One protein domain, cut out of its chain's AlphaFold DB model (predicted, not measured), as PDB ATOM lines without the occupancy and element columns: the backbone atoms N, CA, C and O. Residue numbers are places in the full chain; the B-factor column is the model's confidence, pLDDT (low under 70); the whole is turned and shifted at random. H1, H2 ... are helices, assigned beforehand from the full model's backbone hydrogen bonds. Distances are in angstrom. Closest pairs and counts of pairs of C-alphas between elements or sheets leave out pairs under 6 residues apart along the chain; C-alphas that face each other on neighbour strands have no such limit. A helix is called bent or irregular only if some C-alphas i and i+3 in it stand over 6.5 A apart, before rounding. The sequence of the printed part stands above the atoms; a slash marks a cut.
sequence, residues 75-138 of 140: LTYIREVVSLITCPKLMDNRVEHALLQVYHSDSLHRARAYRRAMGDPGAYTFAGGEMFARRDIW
ATOM      1  N   LEU A  75      35.138  21.750  45.713       96.19
ATOM      2  CA  LEU A  75      35.477  22.284  44.405       96.19
ATOM      3  C   LEU A  75      36.675  23.236  44.506       96.19
ATOM      4  O   LEU A  75      36.596  24.278  45.164       96.19
ATOM      5  N   THR A  76      37.766  22.881  43.824       97.00
ATOM      6  CA  THR A  76      39.034  23.626  43.826       97.00
ATOM      7  C   THR A  76      38.841  25.076  43.401       97.00
ATOM      8  O   THR A  76      39.184  25.975  44.162       97.00
ATOM      9  N   TYR A  77      38.193  25.307  42.257       96.94
ATOM     10  CA  TYR A  77      37.957  26.646  41.707       96.94
ATOM     11  C   TYR A  77      37.300  27.604  42.715       96.94
ATOM     12  O   TYR A  77      37.753  28.725  42.918       96.94
ATOM     13  N   ILE A  78      36.255  27.143  43.414       95.94
ATOM     14  CA  ILE A  78      35.545  27.973  44.395       95.94
ATOM     15  C   ILE A  78      36.453  28.310  45.580       95.94
ATOM     16  O   ILE A  78      36.485  29.457  46.022       95.94
ATOM     17  N   ARG A  79      37.214  27.330  46.087       96.81
ATOM     18  CA  ARG A  79      38.148  27.569  47.195       96.81
ATOM     19  C   ARG A  79      39.272  28.517  46.812       96.81
ATOM     20  O   ARG A  79      39.617  29.371  47.620       96.81
ATOM     21  N   GLU A  80      39.793  28.385  45.600       96.50
ATOM     22  CA  GLU A  80      40.829  29.261  45.071       96.50
ATOM     23  C   GLU A  80      40.344  30.706  44.943       96.50
ATOM     24  O   GLU A  80      40.983  31.624  45.451       96.50
ATOM     25  N   VAL A  81      39.179  30.924  44.329       95.00
ATOM     26  CA  VAL A  81      38.610  32.273  44.205       95.00
ATOM     27  C   VAL A  81      38.343  32.874  45.586       95.00
ATOM     28  O   VAL A  81      38.703  34.026  45.823       95.00
ATOM     29  N   VAL A  82      37.764  32.106  46.518       94.88
ATOM     30  CA  VAL A  82      37.486  32.583  47.883       94.88
ATOM     31  C   VAL A  82      38.773  32.921  48.642       94.88
ATOM     32  O   VAL A  82      38.824  33.969  49.286       94.88
ATOM     33  N   SER A  83      39.825  32.098  48.574       95.06
ATOM     34  CA  SER A  83      41.087  32.387  49.277       95.06
ATOM     35  C   SER A  83      41.773  33.642  48.732       95.06
ATOM     36  O   SER A  83      42.235  34.478  49.512       95.06
ATOM     37  N   LEU A  84      41.775  33.818  47.408       93.69
ATOM     38  CA  LEU A  84      42.329  34.997  46.742       93.69
ATOM     39  C   LEU A  84      41.573  36.271  47.128       93.69
ATOM     40  O   LEU A  84      42.191  37.279  47.471       93.69
ATOM     41  N   ILE A  85      40.234  36.241  47.130       92.50
ATOM     42  CA  ILE A  85      39.467  37.431  47.512       92.50
ATOM     43  C   ILE A  85      39.501  37.679  49.017       92.50
ATOM     44  O   ILE A  85      39.404  38.830  49.396       92.50
ATOM     45  N   THR A  86      39.662  36.688  49.891       92.69
ATOM     46  CA  THR A  86      39.650  36.919  51.354       92.69
ATOM     47  C   THR A  86      41.011  37.293  51.932       92.69
ATOM     48  O   THR A  86      41.069  37.854  53.023       92.69
ATOM     49  N   CYS A  87      42.105  37.064  51.200       90.56
ATOM     50  CA  CYS A  87      43.452  37.448  51.615       90.56
ATOM     51  C   CYS A  87      44.019  38.553  50.702       90.56
ATOM     52  O   CYS A  87      44.606  38.244  49.664       90.56
ATOM     53  N   PRO A  88      43.926  39.845  51.087       81.81
ATOM     54  CA  PRO A  88      44.378  40.965  50.252       81.81
ATOM     55  C   PRO A  88      45.831  40.851  49.769       81.81
ATOM     56  O   PRO A  88      46.155  41.271  48.662       81.81
ATOM     57  N   LYS A  89      46.712  40.246  50.581       86.25
ATOM     58  CA  LYS A  89      48.136  40.052  50.251       86.25
ATOM     59  C   LYS A  89      48.352  39.157  49.028       86.25
ATOM     60  O   LYS A  89      49.360  39.310  48.349       86.25
ATOM     61  N   LEU A  90      47.418  38.247  48.740       87.19
ATOM     62  CA  LEU A  90      47.470  37.376  47.563       87.19
ATOM     63  C   LEU A  90      47.020  38.085  46.280       87.19
ATOM     64  O   LEU A  90      47.069  37.487  45.218       87.19
ATOM     65  N   MET A  91      46.583  39.342  46.351       81.00
ATOM     66  CA  MET A  91      46.178  40.122  45.176       81.00
ATOM     67  C   MET A  91      47.228  41.167  44.777       81.00
ATOM     68  O   MET A  91      46.984  41.990  43.894       81.00
ATOM     69  N   ASP A  92      48.398  41.139  45.419       83.56
ATOM     70  CA  ASP A  92      49.533  41.993  45.092       83.56
ATOM     71  C   ASP A  92      50.242  41.488  43.824       83.56
ATOM     72  O   ASP A  92      50.679  40.338  43.748       83.56
ATOM     73  N   ASN A  93      50.408  42.360  42.829       78.69
ATOM     74  CA  ASN A  93      51.069  42.015  41.567       78.69
ATOM     75  C   ASN A  93      52.529  41.567  41.764       78.69
ATOM     76  O   ASN A  93      53.065  40.838  40.934       78.69
ATOM     77  N   ARG A  94      53.174  41.949  42.878       84.81
ATOM     78  CA  ARG A  94      54.553  41.543  43.198       84.81
ATOM     79  C   ARG A  94      54.718  40.033  43.380       84.81
ATOM     80  O   ARG A  94      55.837  39.542  43.278       84.81
ATOM     81  N   VAL A  95      53.634  39.302  43.647       84.12
ATOM     82  CA  VAL A  95      53.657  37.845  43.856       84.12
ATOM     83  C   VAL A  95      52.966  37.063  42.736       84.12
ATOM     84  O   VAL A  95      52.830  35.847  42.836       84.12
ATOM     85  N   GLU A  96      52.567  37.715  41.641       82.44
ATOM     86  CA  GLU A  96      51.767  37.101  40.571       82.44
ATOM     87  C   GLU A  96      52.418  35.860  39.943       82.44
ATOM     88  O   GLU A  96      51.766  34.825  39.803       82.44
ATOM     89  N   HIS A  97      53.718  35.917  39.646       85.31
ATOM     90  CA  HIS A  97      54.446  34.761  39.112       85.31
ATOM     91  C   HIS A  97      54.456  33.563  40.069       85.31
ATOM     92  O   HIS A  97      54.414  32.425  39.612       85.31
ATOM     93  N   ALA A  98      54.484  33.807  41.383       89.25
ATOM     94  CA  ALA A  98      54.405  32.753  42.388       89.25
ATOM     95  C   ALA A  98      52.973  32.216  42.536       89.25
ATOM     96  O   ALA A  98      52.784  31.019  42.733       89.25
ATOM     97  N   LEU A  99      51.956  33.072  42.390       89.94
ATOM     98  CA  LEU A  99      50.554  32.656  42.453       89.94
ATOM     99  C   LEU A  99      50.178  31.725  41.306       89.94
ATOM    100  O   LEU A  99      49.480  30.751  41.549       89.94
ATOM    101  N   LEU A 100      50.674  31.967  40.092       90.31
ATOM    102  CA  LEU A 100      50.419  31.097  38.935       90.31
ATOM    103  C   LEU A 100      51.023  29.686  39.073       90.31
ATOM    104  O   LEU A 100      50.673  28.806  38.296       90.31
ATOM    105  N   GLN A 101      51.909  29.454  40.050       92.81
ATOM    106  CA  GLN A 101      52.407  28.111  40.388       92.81
ATOM    107  C   GLN A 101      51.461  27.340  41.319       92.81
ATOM    108  O   GLN A 101      51.609  26.132  41.480       92.81
ATOM    109  N   VAL A 102      50.525  28.035  41.972       93.19
ATOM    110  CA  VAL A 102      49.651  27.480  43.020       93.19
ATOM    111  C   VAL A 102      48.175  27.547  42.626       93.19
ATOM    112  O   VAL A 102      47.404  26.674  43.007       93.19
ATOM    113  N   TYR A 103      47.787  28.576  41.876       95.31
ATOM    114  CA  TYR A 103      46.417  28.876  41.486       95.31
ATOM    115  C   TYR A 103      46.231  28.742  39.983       95.31
ATOM    116  O   TYR A 103      47.104  29.120  39.196       95.31
ATOM    117  N   HIS A 104      45.038  28.307  39.585       96.31
ATOM    118  CA  HIS A 104      44.645  28.346  38.188       96.31
ATOM    119  C   HIS A 104      44.482  29.801  37.711       96.31
ATOM    120  O   HIS A 104      44.092  30.707  38.459       96.31
ATOM    121  N   SER A 105      44.811  30.050  36.442       94.56
ATOM    122  CA  SER A 105      44.797  31.398  35.863       94.56
ATOM    123  C   SER A 105      43.387  31.997  35.785       94.56
ATOM    124  O   SER A 105      43.213  33.207  35.952       94.56
ATOM    125  N   ASP A 106      42.368  31.162  35.595       95.94
ATOM    126  CA  ASP A 106      40.956  31.535  35.615       95.94
ATOM    127  C   ASP A 106      40.462  31.901  37.026       95.94
ATOM    128  O   ASP A 106      39.705  32.867  37.173       95.94
ATOM    129  N   SER A 107      40.940  31.217  38.071       96.00
ATOM    130  CA  SER A 107      40.700  31.586  39.473       96.00
ATOM    131  C   SER A 107      41.249  32.981  39.783       96.00
ATOM    132  O   SER A 107      40.536  33.818  40.344       96.00
ATOM    133  N   LEU A 108      42.480  33.277  39.352       93.56
ATOM    134  CA  LEU A 108      43.088  34.608  39.492       93.56
ATOM    135  C   LEU A 108      42.303  35.676  38.727       93.56
ATOM    136  O   LEU A 108      42.016  36.746  39.272       93.56
ATOM    137  N   HIS A 109      41.915  35.386  37.482       93.44
ATOM    138  CA  HIS A 109      41.104  36.294  36.674       93.44
ATOM    139  C   HIS A 109      39.785  36.629  37.381       93.44
ATOM    140  O   HIS A 109      39.438  37.805  37.540       93.44
ATOM    141  N   ARG A 110      39.061  35.605  37.846       93.94
ATOM    142  CA  ARG A 110      37.773  35.771  38.526       93.94
ATOM    143  C   ARG A 110      37.919  36.541  39.836       93.94
ATOM    144  O   ARG A 110      37.162  37.482  40.069       93.94
ATOM    145  N   ALA A 111      38.915  36.207  40.657       93.06
ATOM    146  CA  ALA A 111      39.175  36.902  41.915       93.06
ATOM    147  C   ALA A 111      39.478  38.396  41.702       93.06
ATOM    148  O   ALA A 111      38.966  39.245  42.436       93.06
ATOM    149  N   ARG A 112      40.248  38.745  40.658       91.38
ATOM    150  CA  ARG A 112      40.519  40.147  40.288       91.38
ATOM    151  C   ARG A 112      39.247  40.875  39.854       91.38
ATOM    152  O   ARG A 112      39.044  42.017  40.267       91.38
ATOM    153  N   ALA A 113      38.392  40.235  39.055       92.25
ATOM    154  CA  ALA A 113      37.112  40.814  38.646       92.25
ATOM    155  C   ALA A 113      36.217  41.112  39.863       92.25
ATOM    156  O   ALA A 113      35.704  42.224  39.990       92.25
ATOM    157  N   TYR A 114      36.111  40.169  40.804       91.94
ATOM    158  CA  TYR A 114      35.339  40.351  42.036       91.94
ATOM    159  C   TYR A 114      35.911  41.439  42.943       91.94
ATOM    160  O   TYR A 114      35.157  42.284  43.418       91.94
ATOM    161  N   ARG A 115      37.235  41.491  43.136       89.19
ATOM    162  CA  ARG A 115      37.871  42.555  43.930       89.19
ATOM    163  C   ARG A 115      37.662  43.947  43.336       89.19
ATOM    164  O   ARG A 115      37.449  44.887  44.091       89.19
ATOM    165  N   ARG A 116      37.665  44.086  42.006       90.25
ATOM    166  CA  ARG A 116      37.350  45.364  41.341       90.25
ATOM    167  C   ARG A 116      35.897  45.787  41.540       90.25
ATOM    168  O   ARG A 116      35.636  46.976  41.658       90.25
ATOM    169  N   ALA A 117      34.970  44.831  41.553       89.62
ATOM    170  CA  ALA A 117      33.547  45.115  41.687       89.62
ATOM    171  C   ALA A 117      33.114  45.376  43.141       89.62
ATOM    172  O   ALA A 117      32.281  46.244  43.372       89.62
ATOM    173  N   MET A 118      33.664  44.627  44.102       88.00
ATOM    174  CA  MET A 118      33.267  44.660  45.516       88.00
ATOM    175  C   MET A 118      34.136  45.592  46.373       88.00
ATOM    176  O   MET A 118      33.680  46.095  47.395       88.00
ATOM    177  N   GLY A 119      35.403  45.796  46.004       84.12
ATOM    178  CA  GLY A 119      36.388  46.404  46.897       84.12
ATOM    179  C   GLY A 119      36.861  45.421  47.973       84.12
ATOM    180  O   GLY A 119      37.435  44.372  47.655       84.12
ATOM    181  N   ASP A 120      36.677  45.769  49.249       81.81
ATOM    182  CA  ASP A 120      37.118  44.941  50.377       81.81
ATOM    183  C   ASP A 120      36.001  44.025  50.924       81.81
ATOM    184  O   ASP A 120      34.983  44.531  51.399       81.81
ATOM    185  N   PRO A 121      36.152  42.683  50.875       80.12
ATOM    186  CA  PRO A 121      35.194  41.741  51.421       80.12
ATOM    187  C   PRO A 121      35.303  41.756  52.940       80.12
ATOM    188  O   PRO A 121      36.211  41.181  53.535       80.12
ATOM    189  N   GLY A 122      34.343  42.421  53.560       86.00
ATOM    190  CA  GLY A 122      34.237  42.529  55.010       86.00
ATOM    191  C   GLY A 122      33.165  43.525  55.424       86.00
ATOM    192  O   GLY A 122      32.545  43.360  56.472       86.00
ATOM    193  N   ALA A 123      32.896  44.519  54.577       87.19
ATOM    194  CA  ALA A 123      31.782  45.431  54.764       87.19
ATOM    195  C   ALA A 123      30.436  44.773  54.425       87.19
ATOM    196  O   ALA A 123      30.348  43.848  53.613       87.19
ATOM    197  N   TYR A 124      29.371  45.298  55.035       88.81
ATOM    198  CA  TYR A 124      28.012  44.979  54.622       88.81
ATOM    199  C   TYR A 124      27.778  45.391  53.172       88.81
ATOM    200  O   TYR A 124      28.289  46.404  52.697       88.81
ATOM    201  N   THR A 125      26.946  44.608  52.499       87.12
ATOM    202  CA  THR A 125      26.496  44.867  51.135       87.12
ATOM    203  C   THR A 125      25.022  45.256  51.161       87.12
ATOM    204  O   THR A 125      24.357  45.193  52.201       87.12
ATOM    205  N   PHE A 126      24.489  45.673  50.015       87.19
ATOM    206  CA  PHE A 126      23.048  45.868  49.875       87.19
ATOM    207  C   PHE A 126      22.286  44.582  50.253       87.19
ATOM    208  O   PHE A 126      22.718  43.492  49.897       87.19
ATOM    209  N   ALA A 127      21.131  44.691  50.921       88.75
ATOM    210  CA  ALA A 127      20.394  43.532  51.452       88.75
ATOM    211  C   ALA A 127      20.016  42.479  50.389       88.75
ATOM    212  O   ALA A 127      19.940  41.291  50.685       88.75
ATOM    213  N   GLY A 128      19.817  42.906  49.137       87.38
ATOM    214  CA  GLY A 128      19.587  42.009  47.999       87.38
ATOM    215  C   GLY A 128      20.857  41.374  47.412       87.38
ATOM    216  O   GLY A 128      20.773  40.711  46.383       87.38
ATOM    217  N   GLY A 129      22.022  41.608  48.012       88.12
ATOM    218  CA  GLY A 129      23.333  41.180  47.538       88.12
ATOM    219  C   GLY A 129      23.975  42.128  46.522       88.12
ATOM    220  O   GLY A 129      23.350  43.034  45.957       88.12
ATOM    221  N   GLU A 130      25.256  41.892  46.255       87.88
ATOM    222  CA  GLU A 130      26.036  42.684  45.306       87.88
ATOM    223  C   GLU A 130      25.596  42.476  43.857       87.88
ATOM    224  O   GLU A 130      25.303  41.362  43.418       87.88
ATOM    225  N   MET A 131      25.560  43.565  43.083       86.31
ATOM    226  CA  MET A 131      25.079  43.523  41.695       86.31
ATOM    227  C   MET A 131      25.949  42.644  40.792       86.31
ATOM    228  O   MET A 131      25.416  41.988  39.901       86.31
ATOM    229  N   PHE A 132      27.269  42.611  41.006       86.56
ATOM    230  CA  PHE A 132      28.159  41.788  40.182       86.56
ATOM    231  C   PHE A 132      27.855  40.290  40.360       86.56
ATOM    232  O   PHE A 132      27.725  39.581  39.371       86.56
ATOM    233  N   ALA A 133      27.636  39.838  41.601       87.19
ATOM    234  CA  ALA A 133      27.298  38.449  41.898       87.19
ATOM    235  C   ALA A 133      25.890  38.094  41.402       87.19
ATOM    236  O   ALA A 133      25.673  37.020  40.848       87.19
ATOM    237  N   ARG A 134      24.928  39.019  41.538       88.94
ATOM    238  CA  ARG A 134      23.570  38.828  41.010       88.94
ATOM    239  C   ARG A 134      23.551  38.625  39.496       88.94
ATOM    240  O   ARG A 134      22.797  37.781  39.030       88.94
ATOM    241  N   ARG A 135      24.386  39.353  38.746       88.62
ATOM    242  CA  ARG A 135      24.520  39.192  37.287       88.62
ATOM    243  C   ARG A 135      25.091  37.834  36.886       88.62
ATOM    244  O   ARG A 135      24.651  37.290  35.887       88.62
ATOM    245  N   ASP A 136      26.027  37.286  37.660       87.06
ATOM    246  CA  ASP A 136      26.582  35.949  37.398       87.06
ATOM    247  C   ASP A 136      25.556  34.822  37.637       87.06
ATOM    248  O   ASP A 136      25.661  33.755  37.038       87.06
ATOM    249  N   ILE A 137      24.573  35.043  38.520       85.75
ATOM    250  CA  ILE A 137      23.523  34.065  38.861       85.75
ATOM    251  C   ILE A 137      22.312  34.190  37.925       85.75
ATOM    252  O   ILE A 137      21.683  33.186  37.595       85.75
ATOM    253  N   TRP A 138      21.975  35.412  37.501       73.94
ATOM    254  CA  TRP A 138      20.900  35.677  36.543       73.94
ATOM    255  C   TRP A 138      21.324  35.264  35.127       73.94
ATOM    256  O   TRP A 138      21.718  36.084  34.304       73.94
TER     257      TRP A 138
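Overview. This is residues 75 to 138 of the 140 residues of the protein "Putative alanine aminotransferase" of Gregarina niphandrodes (UniProt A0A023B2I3). Two longer helices, H1 and H4, pack slantwise on each other in the middle, with the short helices H2 and H3 making one end of an elongated body and H5 the other end. A long loop, residues 119 to 130, leads from H4 to H5, and its residues 123 to 129 stick out. The printed part has 64 residues with five named helices, H1 to H5 in order along the chain, and no named strand; its class is all helix. It is compact, with a radius of gyration of the C-alphas of 12.3 A, and the C-alphas span 37 by 22 by 16 A.

Along the chain. The printed part begins at Leu 75. H1 covers residues 76 to 86, from C-alpha 76 at (39.034, 23.626, 43.826), and is 15.3 A long from first to last C-alpha. H2, residues 88 to 91, measures 5.5 A. H3, residues 93 to 99, measures 9.4 A and is irregular, with 7.9 A between C-alphas 94 and 97. H4, residues 105 to 118, is the longest at 20.0 A and starts with C-alpha 105 at (44.797, 31.398, 35.863). H5, residues 131 to 137, is 10.0 A long and ends with C-alpha 137 at (23.523, 34.065, 38.861).

Arrangement. H1 and H4 touch, with the C-alphas of Val 81 and Ala 111 closest at 5.2 A. They run the same way at a steep tilt of 39 degrees. H1 and H2 only just touch, with 3 pairs of C-alphas within 8 A, and touch only at the corner by their link; the closest C-alphas are those of Leu 84 and Leu 90, 5.7 A apart. H2 is close to H3 but not clearly touching it, with the C-alphas of Leu 90 and Leu 99 closest at 7.6 A. H2 is also close to H4 but not clearly touching it, with the C-alphas of Met 91 and Arg 112 closest at 7.5 A. H3 and H4 are apart, but only just, at 8.3 A. H4 and H5 form a helical hairpin, opposite ways at a steep tilt of 41 degrees. They only just touch, with 3 pairs of C-alphas within 8 A, through residues 114 to 118 of H4 alone; the C-alphas of Ala 117 and Phe 132 are closest at 6.5 A. H5 is apart from H1, H2 and H3. Each O i to N i+4 pair is within hydrogen-bond range in H1, H4 and H5; in H3 it is 1 of 3, beside 3 of 4 O i to N i+3 pairs, and H2 is too short for an O i to N i+4 pair.

Size, cuts and confidence. The C-alphas farthest apart, those of His 97 and Ala 127, are 37.3 A apart. The links from H1 to H2, H2 to H3 and H3 to H4 are tight, and the link from H4 to H5, 12 residues, is long. The printed part has no cut. Its mean pLDDT is 89.5, and no printed residue is under 70.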